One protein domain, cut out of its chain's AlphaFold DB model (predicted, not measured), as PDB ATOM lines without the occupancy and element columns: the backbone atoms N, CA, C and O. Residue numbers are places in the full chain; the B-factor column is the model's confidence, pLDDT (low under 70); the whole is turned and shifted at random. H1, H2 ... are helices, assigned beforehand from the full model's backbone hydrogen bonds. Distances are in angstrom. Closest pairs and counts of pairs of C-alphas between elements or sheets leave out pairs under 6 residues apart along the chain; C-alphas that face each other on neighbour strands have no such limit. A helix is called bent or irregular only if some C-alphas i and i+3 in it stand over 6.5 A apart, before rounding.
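Overview. This is residues 138 to 273 of the 693 residues of an uncharacterized protein of Gammaproteobacteria bacterium 39-13 (UniProt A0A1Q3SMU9). The domain is a long rod of helices: the bent helix H2 runs through most of its length, with H4 alongside its arm H2b, H3 folded back on H2b at one end, and H1 and H5 packed at the other end, where H2a crosses H4. After H3, the unnamed residues 206 to 222 return to the end where H4 begins. The printed part has 136 residues with five named helices, H1 to H5 in order, and no named strand; its class is all helix. It is only just compact, close to loose, with a radius of gyration of the C-alphas of 17.1 A and spans of 52 by 25 by 22 A.

Arrangement. The hub is H2, residues 151 to 180, which touches four other helices. By its hydrogen bonds it was assigned as one helix, but it is bent: C-alphas 161 and 164 are 7.1 A apart, and its arms H2a, residues 151 to 161, and H2b, residues 164 to 180, stand at a steep tilt of 49 degrees. H4, residues 223 to 249, touches H2b at a shallow tilt of 17 degrees, opposite ways; their closest C-alphas, of Leu 167 and Lys 236, are 6.7 A apart. With residues 239 to 247 alone, H4 touches H2a at a steep tilt of 65 degrees, the closest C-alphas being those of Tyr 160 and Ala 243 at 5.0 A. H3, residues 186 to 205, was also assigned as one helix by its hydrogen bonds but is bent, with C-alphas 195 and 198 6.6 A apart; its arms are H3a, residues 186 to 195, and H3b, residues 198 to 205. H2b and H3a form a helical hairpin, the closest C-alphas being those of Arg 175 and Ile 193 at 6.2 A. H5, residues 254 to 271, touches H2b the same way at a shallow tilt of 14 degrees; the closest C-alphas are those of Tyr 168 and Val 271, 6.4 A apart. H1, residues 138 to 147, touches H5, with the C-alphas of Leu 140 and Ile 260 closest at 7.4 A, and forms a helical hairpin with H2a. H3a and H4 are apart. Every O i to N i+4 pair is within hydrogen-bond range in H1, H2a, H2b, H3a, H3b and H4; in H5, 13 of 14 are.

Along the chain. H1 begins at C-alpha 138 (26.319, -7.949, -5.598). From first to last C-alpha, H4 measures 38.2 A, H5 25.4 A and H2b 24.5 A. H5 ends at C-alpha 271 (17.384, 6.409, -13.237).

Size, cuts and confidence. The C-alphas of Lys 149 and Pro 185, the two farthest apart, are 52.9 A apart. The printed part has no cut. The link from H3 to H4 is long, and the other three are tight. Mean pLDDT of the printed part is 85.9; residues 180 to 187 and 215 to 222 are under 70.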
ATOM      1  N   ASN A 138      25.487  -6.838  -6.066       95.38
ATOM      2  CA  ASN A 138      26.319  -7.949  -5.598       95.38
ATOM      3  C   ASN A 138      25.501  -9.220  -5.312       95.38
ATOM      4  O   ASN A 138      25.907 -10.321  -5.686       95.38
ATOM      5  N   GLU A 139      24.333  -9.092  -4.667       95.44
ATOM      6  CA  GLU A 139      23.462 -10.242  -4.392       95.44
ATOM      7  C   GLU A 139      22.893 -10.849  -5.678       95.44
ATOM      8  O   GLU A 139      22.766 -12.073  -5.747       95.44
ATOM      9  N   LEU A 140      22.540 -10.027  -6.672       96.94
ATOM     10  CA  LEU A 140      22.040 -10.505  -7.959       96.94
ATOM     11  C   LEU A 140      23.150 -11.181  -8.767       96.94
ATOM     12  O   LEU A 140      22.959 -12.302  -9.231       96.94
ATOM     13  N   THR A 141      24.327 -10.560  -8.851       97.25
ATOM     14  CA  THR A 141      25.500 -11.118  -9.543       97.25
ATOM     15  C   THR A 141      25.886 -12.473  -8.960       97.25
ATOM     16  O   THR A 141      26.021 -13.448  -9.694       97.25
ATOM     17  N   ALA A 142      25.958 -12.596  -7.630       97.00
ATOM     18  CA  ALA A 142      26.244 -13.875  -6.977       97.00
ATOM     19  C   ALA A 142      25.198 -14.959  -7.304       97.00
ATOM     20  O   ALA A 142      25.534 -16.136  -7.429       97.00
ATOM     21  N   GLN A 143      23.925 -14.581  -7.453       96.12
ATOM     22  CA  GLN A 143      22.851 -15.513  -7.813       96.12
ATOM     23  C   GLN A 143      22.909 -15.929  -9.283       96.12
ATOM     24  O   GLN A 143      22.686 -17.104  -9.575       96.12
ATOM     25  N   ILE A 144      23.246 -15.008 -10.188       96.94
ATOM     26  CA  ILE A 144      23.470 -15.306 -11.606       96.94
ATOM     27  C   ILE A 144      24.683 -16.233 -11.746       96.94
ATOM     28  O   ILE A 144      24.551 -17.317 -12.307       96.94
ATOM     29  N   ASN A 145      25.817 -15.894 -11.124       96.44
ATOM     30  CA  ASN A 145      27.034 -16.711 -11.145       96.44
ATOM     31  C   ASN A 145      26.799 -18.120 -10.588       96.44
ATOM     32  O   ASN A 145      27.322 -19.091 -11.118       96.44
ATOM     33  N   LYS A 146      25.973 -18.252  -9.544       96.12
ATOM     34  CA  LYS A 146      25.594 -19.562  -9.000       96.12
ATOM     35  C   LYS A 146      24.682 -20.362  -9.939       96.12
ATOM     36  O   LYS A 146      24.686 -21.588  -9.883       96.12
ATOM     37  N   SER A 147      23.865 -19.688 -10.746       95.25
ATOM     38  CA  SER A 147      22.871 -20.333 -11.615       95.25
ATOM     39  C   SER A 147      23.454 -20.779 -12.959       95.25
ATOM     40  O   SER A 147      22.928 -21.715 -13.556       95.25
ATOM     41  N   PHE A 148      24.540 -20.152 -13.420       94.12
ATOM     42  CA  PHE A 148      25.156 -20.431 -14.718       94.12
ATOM     43  C   PHE A 148      26.619 -20.845 -14.572       94.12
ATOM     44  O   PHE A 148      27.456 -20.054 -14.146       94.12
ATOM     45  N   LYS A 149      26.927 -22.083 -14.981       92.88
ATOM     46  CA  LYS A 149      28.310 -22.587 -15.078       92.88
ATOM     47  C   LYS A 149      29.035 -22.103 -16.338       92.88
ATOM     48  O   LYS A 149      30.249 -21.999 -16.322       92.88
ATOM     49  N   ASN A 150      28.293 -21.850 -17.418       95.19
ATOM     50  CA  ASN A 150      28.841 -21.357 -18.680       95.19
ATOM     51  C   ASN A 150      29.011 -19.830 -18.613       95.19
ATOM     52  O   ASN A 150      28.036 -19.111 -18.375       95.19
ATOM     53  N   ASP A 151      30.235 -19.360 -18.849       94.94
ATOM     54  CA  ASP A 151      30.608 -17.947 -18.767       94.94
ATOM     55  C   ASP A 151      29.866 -17.077 -19.793       94.94
ATOM     56  O   ASP A 151      29.374 -16.011 -19.437       94.94
ATOM     57  N   ILE A 152      29.661 -17.570 -21.019       95.19
ATOM     58  CA  ILE A 152      28.941 -16.850 -22.084       95.19
ATOM     59  C   ILE A 152      27.475 -16.642 -21.688       95.19
ATOM     60  O   ILE A 152      26.932 -15.542 -21.809       95.19
ATOM     61  N   HIS A 153      26.812 -17.687 -21.179       95.44
ATOM     62  CA  HIS A 153      25.423 -17.570 -20.720       95.44
ATOM     63  C   HIS A 153      25.323 -16.608 -19.535       95.44
ATOM     64  O   HIS A 153      24.426 -15.767 -19.486       95.44
ATOM     65  N   ARG A 154      26.271 -16.702 -18.596       96.56
ATOM     66  CA  ARG A 154      26.365 -15.810 -17.441       96.56
ATOM     67  C   ARG A 154      26.492 -14.352 -17.880       96.56
ATOM     68  O   ARG A 154      25.724 -13.523 -17.404       96.56
ATOM     69  N   GLU A 155      27.382 -14.048 -18.819       96.12
ATOM     70  CA  GLU A 155      27.564 -12.703 -19.371       96.12
ATOM     71  C   GLU A 155      26.309 -12.168 -20.057       96.12
ATOM     72  O   GLU A 155      25.935 -11.021 -19.823       96.12
ATOM     73  N   LYS A 156      25.601 -12.988 -20.846       96.19
ATOM     74  CA  LYS A 156      24.332 -12.574 -21.470       96.19
ATOM     75  C   LYS A 156      23.266 -12.240 -20.427       96.19
ATOM     76  O   LYS A 156      22.563 -11.243 -20.570       96.19
ATOM     77  N   VAL A 157      23.168 -13.017 -19.349       96.25
ATOM     78  CA  VAL A 157      22.203 -12.757 -18.267       96.25
ATOM     79  C   VAL A 157      22.595 -11.531 -17.439       96.25
ATOM     80  O   VAL A 157      21.721 -10.742 -17.083       96.25
ATOM     81  N   LEU A 158      23.889 -11.322 -17.169       96.50
ATOM     82  CA  LEU A 158      24.389 -10.098 -16.529       96.50
ATOM     83  C   LEU A 158      24.117  -8.869 -17.406       96.50
ATOM     84  O   LEU A 158      23.634  -7.854 -16.911       96.50
ATOM     85  N   ALA A 159      24.348  -8.979 -18.717       95.25
ATOM     86  CA  ALA A 159      24.056  -7.919 -19.671       95.25
ATOM     87  C   ALA A 159      22.562  -7.571 -19.684       95.25
ATOM     88  O   ALA A 159      22.212  -6.395 -19.634       95.25
ATOM     89  N   TYR A 160      21.677  -8.573 -19.674       95.75
ATOM     90  CA  TYR A 160      20.239  -8.338 -19.540       95.75
ATOM     91  C   TYR A 160      19.898  -7.659 -18.206       95.75
ATOM     92  O   TYR A 160      19.133  -6.701 -18.181       95.75
ATOM     93  N   ALA A 161      20.492  -8.096 -17.094       95.19
ATOM     94  CA  ALA A 161      20.205  -7.529 -15.781       95.19
ATOM     95  C   ALA A 161      20.629  -6.056 -15.640       95.19
ATOM     96  O   ALA A 161      19.901  -5.289 -15.006       95.19
ATOM     97  N   PHE A 162      21.765  -5.659 -16.227       94.69
ATOM     98  CA  PHE A 162      22.407  -4.371 -15.928       94.69
ATOM     99  C   PHE A 162      22.420  -3.360 -17.082       94.69
ATOM    100  O   PHE A 162      22.271  -2.167 -16.825       94.69
ATOM    101  N   LYS A 163      22.494  -3.777 -18.357       92.69
ATOM    102  CA  LYS A 163      22.635  -2.818 -19.476       92.69
ATOM    103  C   LYS A 163      21.422  -1.907 -19.681       92.69
ATOM    104  O   LYS A 163      21.571  -0.826 -20.245       92.69
ATOM    105  N   LYS A 164      20.231  -2.293 -19.202       91.56
ATOM    106  CA  LYS A 164      19.047  -1.409 -19.223       91.56
ATOM    107  C   LYS A 164      19.310  -0.109 -18.449       91.56
ATOM    108  O   LYS A 164      18.901   0.960 -18.885       91.56
ATOM    109  N   GLU A 165      20.006  -0.201 -17.316       89.38
ATOM    110  CA  GLU A 165      20.367   0.944 -16.471       89.38
ATOM    111  C   GLU A 165      21.348   1.879 -17.194       89.38
ATOM    112  O   GLU A 165      21.126   3.088 -17.254       89.38
ATOM    113  N   GLU A 166      22.372   1.309 -17.836       89.69
ATOM    114  CA  GLU A 166      23.340   2.057 -18.648       89.69
ATOM    115  C   GLU A 166      22.679   2.783 -19.827       89.69
ATOM    116  O   GLU A 166      23.075   3.900 -20.169       89.69
ATOM    117  N   LEU A 167      21.672   2.164 -20.453       90.44
ATOM    118  CA  LEU A 167      20.891   2.777 -21.526       90.44
ATOM    119  C   LEU A 167      20.132   4.010 -21.037       90.44
ATOM    120  O   LEU A 167      20.217   5.055 -21.680       90.44
ATOM    121  N   TYR A 168      19.456   3.925 -19.885       88.19
ATOM    122  CA  TYR A 168      18.825   5.100 -19.283       88.19
ATOM    123  C   TYR A 168      19.844   6.199 -19.008       88.19
ATOM    124  O   TYR A 168      19.645   7.320 -19.464       88.19
ATOM    125  N   SER A 169      20.936   5.887 -18.306       85.75
ATOM    126  CA  SER A 169      21.983   6.871 -17.993       85.75
ATOM    127  C   SER A 169      22.490   7.573 -19.262       85.75
ATOM    128  O   SER A 169      22.506   8.803 -19.332       85.75
ATOM    129  N   THR A 170      22.762   6.810 -20.328       88.75
ATOM    130  CA  THR A 170      23.230   7.361 -21.612       88.75
ATOM    131  C   THR A 170      22.173   8.258 -22.280       88.75
ATOM    132  O   THR A 170      22.506   9.344 -22.748       88.75
ATOM    133  N   LEU A 171      20.895   7.857 -22.283       86.62
ATOM    134  CA  LEU A 171      19.791   8.662 -22.832       86.62
ATOM    135  C   LEU A 171      19.582   9.972 -22.056       86.62
ATOM    136  O   LEU A 171      19.399  11.030 -22.659       86.62
ATOM    137  N   TYR A 172      19.641   9.930 -20.723       83.69
ATOM    138  CA  TYR A 172      19.536  11.133 -19.893       83.69
ATOM    139  C   TYR A 172      20.759  12.043 -20.036       83.69
ATOM    140  O   TYR A 172      20.601  13.263 -20.014       83.69
ATOM    141  N   HIS A 173      21.956  11.483 -20.225       82.88
ATOM    142  CA  HIS A 173      23.153  12.267 -20.520       82.88
ATOM    143  C   HIS A 173      23.026  12.994 -21.862       82.88
ATOM    144  O   HIS A 173      23.312  14.190 -21.935       82.88
ATOM    145  N   LEU A 174      22.558  12.308 -22.913       85.31
ATOM    146  CA  LEU A 174      22.293  12.932 -24.212       85.31
ATOM    147  C   LEU A 174      21.272  14.068 -24.063       85.31
ATOM    148  O   LEU A 174      21.535  15.190 -24.489       85.31
ATOM    149  N   ARG A 175      20.154  13.819 -23.365       82.50
ATOM    150  CA  ARG A 175      19.153  14.853 -23.060       82.50
ATOM    151  C   ARG A 175      19.782  16.068 -22.376       82.50
ATOM    152  O   ARG A 175      19.544  17.195 -22.794       82.50
ATOM    153  N   ALA A 176      20.583  15.849 -21.334       76.06
ATOM    154  CA  ALA A 176      21.240  16.922 -20.594       76.06
ATOM    155  C   ALA A 176      22.266  17.684 -21.444       76.06
ATOM    156  O   ALA A 176      22.394  18.895 -21.285       76.06
ATOM    157  N   SER A 177      22.971  16.993 -22.343       79.81
ATOM    158  CA  SER A 177      23.938  17.604 -23.262       79.81
ATOM    159  C   SER A 177      23.227  18.541 -24.235       79.81
ATOM    160  O   SER A 177      23.613  19.698 -24.337       79.81
ATOM    161  N   ILE A 178      22.111  18.105 -24.831       77.50
ATOM    162  CA  ILE A 178      21.287  18.950 -25.715       77.50
ATOM    163  C   ILE A 178      20.712  20.159 -24.969       77.50
ATOM    164  O   ILE A 178      20.683  21.257 -25.513       77.50
ATOM    165  N   ILE A 179      20.271  19.990 -23.716       70.50
ATOM    166  CA  ILE A 179      19.768  21.114 -22.905       70.50
ATOM    167  C   ILE A 179      20.871  22.159 -22.684       70.50
ATOM    168  O   ILE A 179      20.621  23.352 -22.863       70.50
ATOM    169  N   LYS A 180      22.072  21.710 -22.304       68.00
ATOM    170  CA  LYS A 180      23.213  22.571 -21.954       68.00
ATOM    171  C   LYS A 180      23.916  23.192 -23.158       68.00
ATOM    172  O   LYS A 180      24.644  24.161 -22.978       68.00
ATOM    173  N   ASP A 181      23.746  22.630 -24.350       66.75
ATOM    174  CA  ASP A 181      24.429  23.124 -25.539       66.75
ATOM    175  C   ASP A 181      23.792  24.433 -26.023       66.75
ATOM    176  O   ASP A 181      22.717  24.439 -26.619       66.75
ATOM    177  N   ASN A 182      24.416  25.567 -25.712       65.19
ATOM    178  CA  ASN A 182      23.878  26.897 -26.015       65.19
ATOM    179  C   ASN A 182      23.880  27.231 -27.512       65.19
ATOM    180  O   ASN A 182      23.286  28.228 -27.902       65.19
ATOM    181  N   THR A 183      24.524  26.422 -28.350       65.75
ATOM    182  CA  THR A 183      24.548  26.635 -29.801       65.75
ATOM    183  C   THR A 183      23.319  26.054 -30.510       65.75
ATOM    184  O   THR A 183      23.062  26.391 -31.665       65.75
ATOM    185  N   ILE A 184      22.562  25.167 -29.850       67.44
ATOM    186  CA  ILE A 184      21.353  24.559 -30.414       67.44
ATOM    187  C   ILE A 184      20.174  25.522 -30.194       67.44
ATOM    188  O   ILE A 184      19.873  25.836 -29.038       67.44
ATOM    189  N   PRO A 185      19.451  25.945 -31.248       69.75
ATOM    190  CA  PRO A 185      18.275  26.801 -31.095       69.75
ATOM    191  C   PRO A 185      17.223  26.178 -30.170       69.75
ATOM    192  O   PRO A 185      16.993  24.964 -30.203       69.75
ATOM    193  N   LEU A 186      16.542  26.998 -29.365       64.25
ATOM    194  CA  LEU A 186      15.584  26.519 -28.360       64.25
ATOM    195  C   LEU A 186      14.445  25.678 -28.966       64.25
ATOM    196  O   LEU A 186      14.031  24.675 -28.378       64.25
ATOM    197  N   SER A 187      13.950  26.065 -30.143       69.00
ATOM    198  CA  SER A 187      12.921  25.329 -30.892       69.00
ATOM    199  C   SER A 187      13.376  23.909 -31.238       69.00
ATOM    200  O   SER A 187      12.661  22.942 -30.964       69.00
ATOM    201  N   LEU A 188      14.605  23.771 -31.739       74.19
ATOM    202  CA  LEU A 188      15.210  22.486 -32.071       74.19
ATOM    203  C   LEU A 188      15.512  21.662 -30.810       74.19
ATOM    204  O   LEU A 188      15.259  20.461 -30.801       74.19
ATOM    205  N   LYS A 189      15.971  22.280 -29.709       75.44
ATOM    206  CA  LYS A 189      16.139  21.584 -28.416       75.44
ATOM    207  C   LYS A 189      14.838  20.924 -27.967       75.44
ATOM    208  O   LYS A 189      14.851  19.749 -27.597       75.44
ATOM    209  N   LYS A 190      13.726  21.670 -28.002       73.38
ATOM    210  CA  LYS A 190      12.401  21.151 -27.630       73.38
ATOM    211  C   LYS A 190      12.020  19.965 -28.503       73.38
ATOM    212  O   LYS A 190      11.684  18.915 -27.969       73.38
ATOM    213  N   GLU A 191      12.165  20.089 -29.818       78.19
ATOM    214  CA  GLU A 191      11.870  18.998 -30.745       78.19
ATOM    215  C   GLU A 191      12.728  17.747 -30.491       78.19
ATOM    216  O   GLU A 191      12.181  16.656 -30.325       78.19
ATOM    217  N   LEU A 192      14.054  17.889 -30.387       80.25
ATOM    218  CA  LEU A 192      14.972  16.768 -30.151       80.25
ATOM    219  C   LEU A 192      14.676  16.048 -28.829       80.25
ATOM    220  O   LEU A 192      14.713  14.817 -28.751       80.25
ATOM    221  N   ILE A 193      14.375  16.809 -27.778       79.75
ATOM    222  CA  ILE A 193      14.098  16.253 -26.455       79.75
ATOM    223  C   ILE A 193      12.718  15.601 -26.425       79.75
ATOM    224  O   ILE A 193      12.605  14.456 -25.992       79.75
ATOM    225  N   GLU A 194      11.674  16.305 -26.858       76.75
ATOM    226  CA  GLU A 194      10.291  15.850 -26.714       76.75
ATOM    227  C   GLU A 194       9.931  14.756 -27.712       76.75
ATOM    228  O   GLU A 194       9.347  13.752 -27.307       76.75
ATOM    229  N   LYS A 195      10.308  14.906 -28.988       80.44
ATOM    230  CA  LYS A 195       9.916  13.960 -30.041       80.44
ATOM    231  C   LYS A 195      10.846  12.760 -30.166       80.44
ATOM    232  O   LYS A 195      10.388  11.705 -30.584       80.44
ATOM    233  N   ASN A 196      12.120  12.876 -29.784       84.19
ATOM    234  CA  ASN A 196      13.073  11.775 -29.976       84.19
ATOM    235  C   ASN A 196      13.494  11.155 -28.642       84.19
ATOM    236  O   ASN A 196      13.229   9.980 -28.384       84.19
ATOM    237  N   ILE A 197      14.127  11.934 -27.761       84.44
ATOM    238  CA  ILE A 197      14.769  11.364 -26.566       84.44
ATOM    239  C   ILE A 197      13.748  10.922 -25.514       84.44
ATOM    240  O   ILE A 197      13.869   9.823 -24.975       84.44
ATOM    241  N   ASN A 198      12.731  11.735 -25.228       82.56
ATOM    242  CA  ASN A 198      11.693  11.373 -24.264       82.56
ATOM    243  C   ASN A 198      10.891  10.155 -24.742       82.56
ATOM    244  O   ASN A 198      10.627   9.260 -23.940       82.56
ATOM    245  N   ILE A 199      10.592  10.070 -26.044       83.81
ATOM    246  CA  ILE A 199       9.945   8.891 -26.640       83.81
ATOM    247  C   ILE A 199      10.844   7.658 -26.511       83.81
ATOM    248  O   ILE A 199      10.366   6.595 -26.122       83.81
ATOM    249  N   ALA A 200      12.152   7.775 -26.759       86.50
ATOM    250  CA  ALA A 200      13.090   6.666 -26.582       86.50
ATOM    251  C   ALA A 200      13.153   6.170 -25.125       86.50
ATOM    252  O   ALA A 200      13.139   4.963 -24.874       86.50
ATOM    253  N   ILE A 201      13.170   7.091 -24.156       84.50
ATOM    254  CA  ILE A 201      13.122   6.779 -22.719       84.50
ATOM    255  C   ILE A 201      11.805   6.074 -22.362       84.50
ATOM    256  O   ILE A 201      11.811   5.066 -21.645       84.50
ATOM    257  N   GLU A 202      10.678   6.573 -22.871       83.38
ATOM    258  CA  GLU A 202       9.361   5.983 -22.648       83.38
ATOM    259  C   GLU A 202       9.265   4.580 -23.265       83.38
ATOM    260  O   GLU A 202       8.850   3.633 -22.590       83.38
ATOM    261  N   ASN A 203       9.722   4.401 -24.504       87.19
ATOM    262  CA  ASN A 203       9.767   3.107 -25.180       87.19
ATOM    263  C   ASN A 203      10.625   2.106 -24.399       87.19
ATOM    264  O   ASN A 203      10.165   0.995 -24.120       87.19
ATOM    265  N   LEU A 204      11.808   2.516 -23.928       87.31
ATOM    266  CA  LEU A 204      12.670   1.676 -23.096       87.31
ATOM    267  C   LEU A 204      11.978   1.244 -21.787       87.31
ATOM    268  O   LEU A 204      12.126   0.089 -21.370       87.31
ATOM    269  N   SER A 205      11.175   2.123 -21.168       81.62
ATOM    270  CA  SER A 205      10.370   1.791 -19.972       81.62
ATOM    271  C   SER A 205       9.301   0.743 -20.257       81.62
ATOM    272  O   SER A 205       9.147  -0.216 -19.498       81.62
ATOM    273  N   LYS A 206       8.660   0.837 -21.425       83.44
ATOM    274  CA  LYS A 206       7.685  -0.143 -21.922       83.44
ATOM    275  C   LYS A 206       8.345  -1.419 -22.462       83.44
ATOM    276  O   LYS A 206       7.646  -2.355 -22.838       83.44
ATOM    277  N   GLY A 207       9.679  -1.479 -22.503       82.00
ATOM    278  CA  GLY A 207      10.430  -2.603 -23.063       82.00
ATOM    279  C   GLY A 207      10.402  -2.675 -24.594       82.00
ATOM    280  O   GLY A 207      10.768  -3.718 -25.148       82.00
ATOM    281  N   ILE A 208       9.980  -1.589 -25.249       87.31
ATOM    282  CA  ILE A 208      10.010  -1.370 -26.696       87.31
ATOM    283  C   ILE A 208      11.423  -0.899 -27.057       87.31
ATOM    284  O   ILE A 208      11.894   0.124 -26.564       87.31
ATOM    285  N   LEU A 209      12.118  -1.669 -27.892       84.12
ATOM    286  CA  LEU A 209      13.523  -1.445 -28.240       84.12
ATOM    287  C   LEU A 209      13.628  -0.954 -29.686       84.12
ATOM    288  O   LEU A 209      14.015  -1.706 -30.576       84.12
ATOM    289  N   THR A 210      13.238   0.299 -29.922       84.81
ATOM    290  CA  THR A 210      13.381   0.951 -31.232       84.81
ATOM    291  C   THR A 210      14.685   1.742 -31.293       84.81
ATOM    292  O   THR A 210      14.989   2.440 -30.320       84.81
ATOM    293  N   PRO A 211      15.436   1.684 -32.409       85.50
ATOM    294  CA  PRO A 211      16.573   2.572 -32.625       85.50
ATOM    295  C   PRO A 211      16.169   4.035 -32.447       85.50
ATOM    296  O   PRO A 211      15.084   4.441 -32.868       85.50
ATOM    297  N   VAL A 212      17.042   4.820 -31.823       82.44
ATOM    298  CA  VAL A 212      16.852   6.262 -31.705       82.44
ATOM    299  C   VAL A 212      17.375   6.887 -32.987       82.44
ATOM    300  O   VAL A 212      18.571   6.819 -33.274       82.44
ATOM    301  N   ALA A 213      16.463   7.459 -33.766       77.94
ATOM    302  CA  ALA A 213      16.774   8.243 -34.949       77.94
ATOM    303  C   ALA A 213      16.416   9.704 -34.678       77.94
ATOM    304  O   ALA A 213      15.462   9.995 -33.955       77.94
ATOM    305  N   ILE A 214      17.198  10.615 -35.243       70.56
ATOM    306  CA  ILE A 214      16.881  12.038 -35.261       70.56
ATOM    307  C   ILE A 214      16.688  12.414 -36.724       70.56
ATOM    308  O   ILE A 214      17.563  12.145 -37.549       70.56
ATOM    309  N   ASP A 215      15.533  12.999 -37.040       63.56
ATOM    310  CA  ASP A 215      15.263  13.516 -38.378       63.56
ATOM    311  C   ASP A 215      16.319  14.555 -38.778       63.56
ATOM    312  O   ASP A 215      16.871  15.274 -37.946       63.56
ATOM    313  N   SER A 216      16.603  14.623 -40.078       54.78
ATOM    314  CA  SER A 216      17.726  15.348 -40.705       54.78
ATOM    315  C   SER A 216      17.845  16.868 -40.436       54.78
ATOM    316  O   SER A 216      18.721  17.509 -41.011       54.78
ATOM    317  N   MET A 217      17.025  17.442 -39.551       52.44
ATOM    318  CA  MET A 217      16.963  18.870 -39.217       52.44
ATOM    319  C   MET A 217      18.083  19.384 -38.294       52.44
ATOM    320  O   MET A 217      18.170  20.588 -38.065       52.44
ATOM    321  N   VAL A 218      18.969  18.526 -37.774       58.00
ATOM    322  CA  VAL A 218      20.134  18.996 -37.000       58.00
ATOM    323  C   VAL A 218      21.141  19.652 -37.948       58.00
ATOM    324  O   VAL A 218      21.713  18.996 -38.821       58.00
ATOM    325  N   THR A 219      21.352  20.959 -37.776       56.81
ATOM    326  CA  THR A 219      22.315  21.759 -38.543       56.81
ATOM    327  C   THR A 219      23.727  21.159 -38.491       56.81
ATOM    328  O   THR A 219      24.132  20.505 -37.528       56.81
ATOM    329  N   PHE A 220      24.499  21.382 -39.560       53.56
ATOM    330  CA  PHE A 220      25.776  20.710 -39.845       53.56
ATOM    331  C   PHE A 220      26.845  20.789 -38.733       53.56
ATOM    332  O   PHE A 220      27.720  19.930 -38.701       53.56
ATOM    333  N   GLN A 221      26.791  21.765 -37.818       59.38
ATOM    334  CA  GLN A 221      27.825  21.952 -36.788       59.38
ATOM    335  C   GLN A 221      27.731  20.962 -35.612       59.38
ATOM    336  O   GLN A 221      28.763  20.487 -35.149       59.38
ATOM    337  N   HIS A 222      26.525  20.582 -35.170       63.38
ATOM    338  CA  HIS A 222      26.325  19.709 -33.990       63.38
ATOM    339  C   HIS A 222      25.965  18.269 -34.348       63.38
ATOM    340  O   HIS A 222      25.910  17.387 -33.488       63.38
ATOM    341  N   LYS A 223      25.745  18.022 -35.643       70.06
ATOM    342  CA  LYS A 223      25.332  16.727 -36.172       70.06
ATOM    343  C   LYS A 223      26.295  15.615 -35.762       70.06
ATOM    344  O   LYS A 223      25.835  14.587 -35.295       70.06
ATOM    345  N   ASN A 224      27.608  15.827 -35.855       78.06
ATOM    346  CA  ASN A 224      28.587  14.753 -35.643       78.06
ATOM    347  C   ASN A 224      28.640  14.243 -34.192       78.06
ATOM    348  O   ASN A 224      28.701  13.034 -33.981       78.06
ATOM    349  N   GLU A 225      28.598  15.128 -33.191       82.75
ATOM    350  CA  GLU A 225      28.668  14.704 -31.786       82.75
ATOM    351  C   GLU A 225      27.373  14.015 -31.341       82.75
ATOM    352  O   GLU A 225      27.416  12.935 -30.745       82.75
ATOM    353  N   ILE A 226      26.219  14.593 -31.686       82.94
ATOM    354  CA  ILE A 226      24.913  13.998 -31.383       82.94
ATOM    355  C   ILE A 226      24.766  12.653 -32.107       82.94
ATOM    356  O   ILE A 226      24.359  11.674 -31.482       82.94
ATOM    357  N   GLN A 227      25.159  12.565 -33.383       84.38
ATOM    358  CA  GLN A 227      25.134  11.322 -34.161       84.38
ATOM    359  C   GLN A 227      25.989  10.232 -33.505       84.38
ATOM    360  O   GLN A 227      25.507   9.122 -33.303       84.38
ATOM    361  N   LEU A 228      27.217  10.557 -33.085       88.44
ATOM    362  CA  LEU A 228      28.098   9.607 -32.405       88.44
ATOM    363  C   LEU A 228      27.495   9.115 -31.077       88.44
ATOM    364  O   LEU A 228      27.613   7.939 -30.726       88.44
ATOM    365  N   GLN A 229      26.841   9.997 -30.315       88.12
ATOM    366  CA  GLN A 229      26.145   9.601 -29.088       88.12
ATOM    367  C   GLN A 229      24.941   8.689 -29.381       88.12
ATOM    368  O   GLN A 229      24.737   7.710 -28.660       88.12
ATOM    369  N   LEU A 230      24.180   8.955 -30.448       88.06
ATOM    370  CA  LEU A 230      23.070   8.105 -30.892       88.06
ATOM    371  C   LEU A 230      23.538   6.731 -31.370       88.06
ATOM    372  O   LEU A 230      22.923   5.730 -31.013       88.06
ATOM    373  N   GLU A 231      24.629   6.661 -32.132       89.06
ATOM    374  CA  GLU A 231      25.244   5.399 -32.560       89.06
ATOM    375  C   GLU A 231      25.617   4.547 -31.343       89.06
ATOM    376  O   GLU A 231      25.173   3.406 -31.228       89.06
ATOM    377  N   ARG A 232      26.290   5.141 -30.348       90.94
ATOM    378  CA  ARG A 232      26.606   4.458 -29.080       90.94
ATOM    379  C   ARG A 232      25.356   3.972 -28.342       90.94
ATOM    380  O   ARG A 232      25.381   2.903 -27.731       90.94
ATOM    381  N   ILE A 233      24.273   4.750 -28.347       90.62
ATOM    382  CA  ILE A 233      22.993   4.345 -27.745       90.62
ATOM    383  C   ILE A 233      22.404   3.154 -28.504       90.62
ATOM    384  O   ILE A 233      21.988   2.182 -27.874       90.62
ATOM    385  N   ASN A 234      22.405   3.202 -29.835       92.25
ATOM    386  CA  ASN A 234      21.873   2.147 -30.689       92.25
ATOM    387  C   ASN A 234      22.679   0.845 -30.554       92.25
ATOM    388  O   ASN A 234      22.073  -0.217 -30.416       92.25
ATOM    389  N   ASP A 235      24.007   0.914 -30.452       91.31
ATOM    390  CA  ASP A 235      24.867  -0.246 -30.180       91.31
ATOM    391  C   ASP A 235      24.548  -0.886 -28.822       91.31
ATOM    392  O   ASP A 235      24.381  -2.106 -28.695       91.31
ATOM    393  N   LYS A 236      24.401  -0.059 -27.777       92.75
ATOM    394  CA  LYS A 236      23.983  -0.534 -26.450       92.75
ATOM    395  C   LYS A 236      22.588  -1.162 -26.495       92.75
ATOM    396  O   LYS A 236      22.363  -2.182 -25.838       92.75
ATOM    397  N   LEU A 237      21.668  -0.590 -27.272       92.38
ATOM    398  CA  LEU A 237      20.291  -1.059 -27.414       92.38
ATOM    399  C   LEU A 237      20.243  -2.407 -28.137       92.38
ATOM    400  O   LEU A 237      19.576  -3.323 -27.657       92.38
ATOM    401  N   GLN A 238      21.015  -2.576 -29.211       92.62
ATOM    402  CA  GLN A 238      21.184  -3.860 -29.893       92.62
ATOM    403  C   GLN A 238      21.786  -4.914 -28.959       92.62
ATOM    404  O   GLN A 238      21.270  -6.031 -28.864       92.62
ATOM    405  N   SER A 239      22.835  -4.560 -28.209       92.81
ATOM    406  CA  SER A 239      23.451  -5.480 -27.252       92.81
ATOM    407  C   SER A 239      22.480  -5.905 -26.146       92.81
ATOM    408  O   SER A 239      22.461  -7.082 -25.772       92.81
ATOM    409  N   TYR A 240      21.667  -4.978 -25.635       94.56
ATOM    410  CA  TYR A 240      20.624  -5.278 -24.659       94.56
ATOM    411  C   TYR A 240      19.517  -6.153 -25.259       94.56
ATOM    412  O   TYR A 240      19.110  -7.127 -24.626       94.56
ATOM    413  N   ASN A 241      19.078  -5.874 -26.491       93.94
ATOM    414  CA  ASN A 241      18.079  -6.681 -27.190       93.94
ATOM    415  C   ASN A 241      18.557  -8.129 -27.375       93.94
ATOM    416  O   ASN A 241      17.847  -9.064 -27.019       93.94
ATOM    417  N   ALA A 242      19.802  -8.326 -27.814       94.44
ATOM    418  CA  ALA A 242      20.388  -9.659 -27.945       94.44
ATOM    419  C   ALA A 242      20.429 -10.418 -26.604       94.44
ATOM    420  O   ALA A 242      20.178 -11.623 -26.555       94.44
ATOM    421  N   ALA A 243      20.726  -9.723 -25.501       95.19
ATOM    422  CA  ALA A 243      20.695 -10.303 -24.161       95.19
ATOM    423  C   ALA A 243      19.263 -10.641 -23.699       95.19
ATOM    424  O   ALA A 243      19.045 -11.702 -23.113       95.19
ATOM    425  N   LYS A 244      18.282  -9.784 -24.007       94.62
ATOM    426  CA  LYS A 244      16.854 -10.014 -23.742       94.62
ATOM    427  C   LYS A 244      16.342 -11.249 -24.486       94.62
ATOM    428  O   LYS A 244      15.824 -12.157 -23.844       94.62
ATOM    429  N   THR A 245      16.576 -11.337 -25.796       94.69
ATOM    430  CA  THR A 245      16.191 -12.497 -26.614       94.69
ATOM    431  C   THR A 245      16.840 -13.787 -26.111       94.69
ATOM    432  O   THR A 245      16.195 -14.833 -26.064       94.69
ATOM    433  N   PHE A 246      18.104 -13.728 -25.672       95.19
ATOM    434  CA  PHE A 246      18.751 -14.874 -25.033       95.19
ATOM    435  C   PHE A 246      18.006 -15.309 -23.761       95.19
ATOM    436  O   PHE A 246      17.713 -16.488 -23.601       95.19
ATOM    437  N   VAL A 247      17.663 -14.378 -22.866       93.81
ATOM    438  CA  VAL A 247      16.948 -14.670 -21.608       93.81
ATOM    439  C   VAL A 247      15.525 -15.198 -21.835       93.81
ATOM    440  O   VAL A 247      15.047 -16.024 -21.053       93.81
ATOM    441  N   GLU A 248      14.850 -14.739 -22.887       93.06
ATOM    442  CA  GLU A 248      13.513 -15.203 -23.275       93.06
ATOM    443  C   GLU A 248      13.538 -16.649 -23.790       93.06
ATOM    444  O   GLU A 248      12.671 -17.440 -23.416       93.06
ATOM    445  N   ASN A 249      14.568 -17.013 -24.561       94.50
ATOM    446  CA  ASN A 249      14.687 -18.328 -25.196       94.50
ATOM    447  C   ASN A 249      15.469 -19.362 -24.368       94.50
ATOM    448  O   ASN A 249      15.352 -20.563 -24.606       94.50
ATOM    449  N   HIS A 250      16.286 -18.928 -23.405       92.38
ATOM    450  CA  HIS A 250      17.095 -19.822 -22.580       92.38
ATOM    451  C   HIS A 250      16.354 -20.214 -21.287       92.38
ATOM    452  O   HIS A 250      15.701 -19.368 -20.663       92.38
ATOM    453  N   PRO A 251      16.454 -21.475 -20.818       89.88
ATOM    454  CA  PRO A 251      15.793 -21.923 -19.595       89.88
ATOM    455  C   PRO A 251      16.440 -21.299 -18.349       89.88
ATOM    456  O   PRO A 251      17.325 -21.867 -17.711       89.88
ATOM    457  N   ILE A 252      15.973 -20.110 -17.977       93.69
ATOM    458  CA  ILE A 252      16.317 -19.447 -16.717       93.69
ATOM    459  C   ILE A 252      15.217 -19.723 -15.700       93.69
ATOM    460  O   ILE A 252      14.033 -19.599 -16.009       93.69
ATOM    461  N   SER A 253      15.599 -20.051 -14.462       95.50
ATOM    462  CA  SER A 253      14.614 -20.285 -13.403       95.50
ATOM    463  C   SER A 253      13.686 -19.076 -13.212       95.50
ATOM    464  O   SER A 253      14.142 -17.936 -13.102       95.50
ATOM    465  N   GLU A 254      12.385 -19.335 -13.071       94.44
ATOM    466  CA  GLU A 254      11.358 -18.312 -12.805       94.44
ATOM    467  C   GLU A 254      11.678 -17.439 -11.587       94.44
ATOM    468  O   GLU A 254      11.347 -16.254 -11.516       94.44
ATOM    469  N   LYS A 255      12.357 -18.025 -10.597       94.50
ATOM    470  CA  LYS A 255      12.821 -17.297  -9.421       94.50
ATOM    471  C   LYS A 255      13.852 -16.232  -9.796       94.50
ATOM    472  O   LYS A 255      13.716 -15.112  -9.313       94.50
ATOM    473  N   LEU A 256      14.846 -16.572 -10.619       95.44
ATOM    474  CA  LEU A 256      15.897 -15.643 -11.035       95.44
ATOM    475  C   LEU A 256      15.345 -14.558 -11.966       95.44
ATOM    476  O   LEU A 256      15.655 -13.392 -11.742       95.44
ATOM    477  N   LYS A 257      14.455 -14.903 -12.911       94.75
ATOM    478  CA  LYS A 257      13.753 -13.915 -13.757       94.75
ATOM    479  C   LYS A 257      13.057 -12.848 -12.905       94.75
ATOM    480  O   LYS A 257      13.410 -11.677 -12.969       94.75
ATOM    481  N   LYS A 258      12.228 -13.272 -11.941       95.06
ATOM    482  CA  LYS A 258      11.556 -12.359 -10.992       95.06
ATOM    483  C   LYS A 258      12.513 -11.524 -10.139       95.06
ATOM    484  O   LYS A 258      12.098 -10.509  -9.581       95.06
ATOM    485  N   GLN A 259      13.745 -11.977  -9.922       95.25
ATOM    486  CA  GLN A 259      14.752 -11.221  -9.179       95.25
ATOM    487  C   GLN A 259      15.416 -10.162 -10.056       95.25
ATOM    488  O   GLN A 259      15.586  -9.039  -9.586       95.25
ATOM    489  N   ILE A 260      15.714 -10.494 -11.315       95.75
ATOM    490  CA  ILE A 260      16.184  -9.537 -12.320       95.75
ATOM    491  C   ILE A 260      15.123  -8.452 -12.537       95.75
ATOM    492  O   ILE A 260      15.439  -7.275 -12.404       95.75
ATOM    493  N   ASP A 261      13.857  -8.831 -12.732       93.62
ATOM    494  CA  ASP A 261      12.764  -7.875 -12.949       93.62
ATOM    495  C   ASP A 261      12.622  -6.895 -11.781       93.62
ATOM    496  O   ASP A 261      12.502  -5.687 -11.969       93.62
ATOM    497  N   ARG A 262      12.665  -7.395 -10.538       94.12
ATOM    498  CA  ARG A 262      12.579  -6.536  -9.345       94.12
ATOM    499  C   ARG A 262      13.782  -5.615  -9.206       94.12
ATOM    500  O   ARG A 262      13.601  -4.466  -8.811       94.12
ATOM    501  N   TYR A 263      14.980  -6.112  -9.519       95.38
ATOM    502  CA  TYR A 263      16.190  -5.297  -9.545       95.38
ATOM    503  C   TYR A 263      16.046  -4.156 -10.562       95.38
ATOM    504  O   TYR A 263      16.180  -2.990 -10.192       95.38
ATOM    505  N   GLN A 264      15.674  -4.478 -11.805       93.50
ATOM    506  CA  GLN A 264      15.475  -3.494 -12.866       93.50
ATOM    507  C   GLN A 264      14.390  -2.477 -12.501       93.50
ATOM    508  O   GLN A 264      14.636  -1.282 -12.588       93.50
ATOM    509  N   GLN A 265      13.229  -2.916 -12.002       91.69
ATOM    510  CA  GLN A 265      12.141  -2.018 -11.594       91.69
ATOM    511  C   GLN A 265      12.541  -1.060 -10.465       91.69
ATOM    512  O   GLN A 265      12.078   0.081 -10.426       91.69
ATOM    513  N   ALA A 266      13.359  -1.509  -9.510       92.50
ATOM    514  CA  ALA A 266      13.855  -0.642  -8.447       92.50
ATOM    515  C   ALA A 266      14.838   0.402  -9.001       92.50
ATOM    516  O   ALA A 266      14.714   1.583  -8.688       92.50
ATOM    517  N   ARG A 267      15.782  -0.007  -9.853       92.50
ATOM    518  CA  ARG A 267      16.751   0.909 -10.477       92.50
ATOM    519  C   ARG A 267      16.086   1.899 -11.423       92.50
ATOM    520  O   ARG A 267      16.351   3.092 -11.325       92.50
ATOM    521  N   GLU A 268      15.170   1.430 -12.262       89.62
ATOM    522  CA  GLU A 268      14.416   2.236 -13.225       89.62
ATOM    523  C   GLU A 268      13.704   3.405 -12.545       89.62
ATOM    524  O   GLU A 268      13.827   4.539 -12.989       89.62
ATOM    525  N   LYS A 269      13.066   3.174 -11.392       90.62
ATOM    526  CA  LYS A 269      12.415   4.236 -10.604       90.62
ATOM    527  C   LYS A 269      13.351   5.362 -10.161       90.62
ATOM    528  O   LYS A 269      12.839   6.427  -9.823       90.62
ATOM    529  N   ILE A 270      14.665   5.125 -10.133       90.88
ATOM    530  CA  ILE A 270      15.709   6.103  -9.795       90.88
ATOM    531  C   ILE A 270      16.277   6.725 -11.068       90.88
ATOM    532  O   ILE A 270      16.300   7.948 -11.193       90.88
ATOM    533  N   VAL A 271      16.719   5.904 -12.026       87.44
ATOM    534  CA  VAL A 271      17.384   6.409 -13.237       87.44
ATOM    535  C   VAL A 271      16.430   7.125 -14.187       87.44
ATOM    536  O   VAL A 271      16.871   8.038 -14.877       87.44
ATOM    537  N   ALA A 272      15.134   6.791 -14.160       82.25
ATOM    538  CA  ALA A 272      14.088   7.490 -14.906       82.25
ATOM    539  C   ALA A 272      13.722   8.863 -14.312       82.25
ATOM    540  O   ALA A 272      12.964   9.627 -14.908       82.25
ATOM    541  N   GLN A 273      14.235   9.208 -13.126       83.50
ATOM    542  CA  GLN A 273      14.032  10.550 -12.591       83.50
ATOM    543  C   GLN A 273      14.902  11.559 -13.333       83.50
ATOM    544  O   GLN A 273      16.043  11.268 -13.705       83.50
TER     545      GLN A 273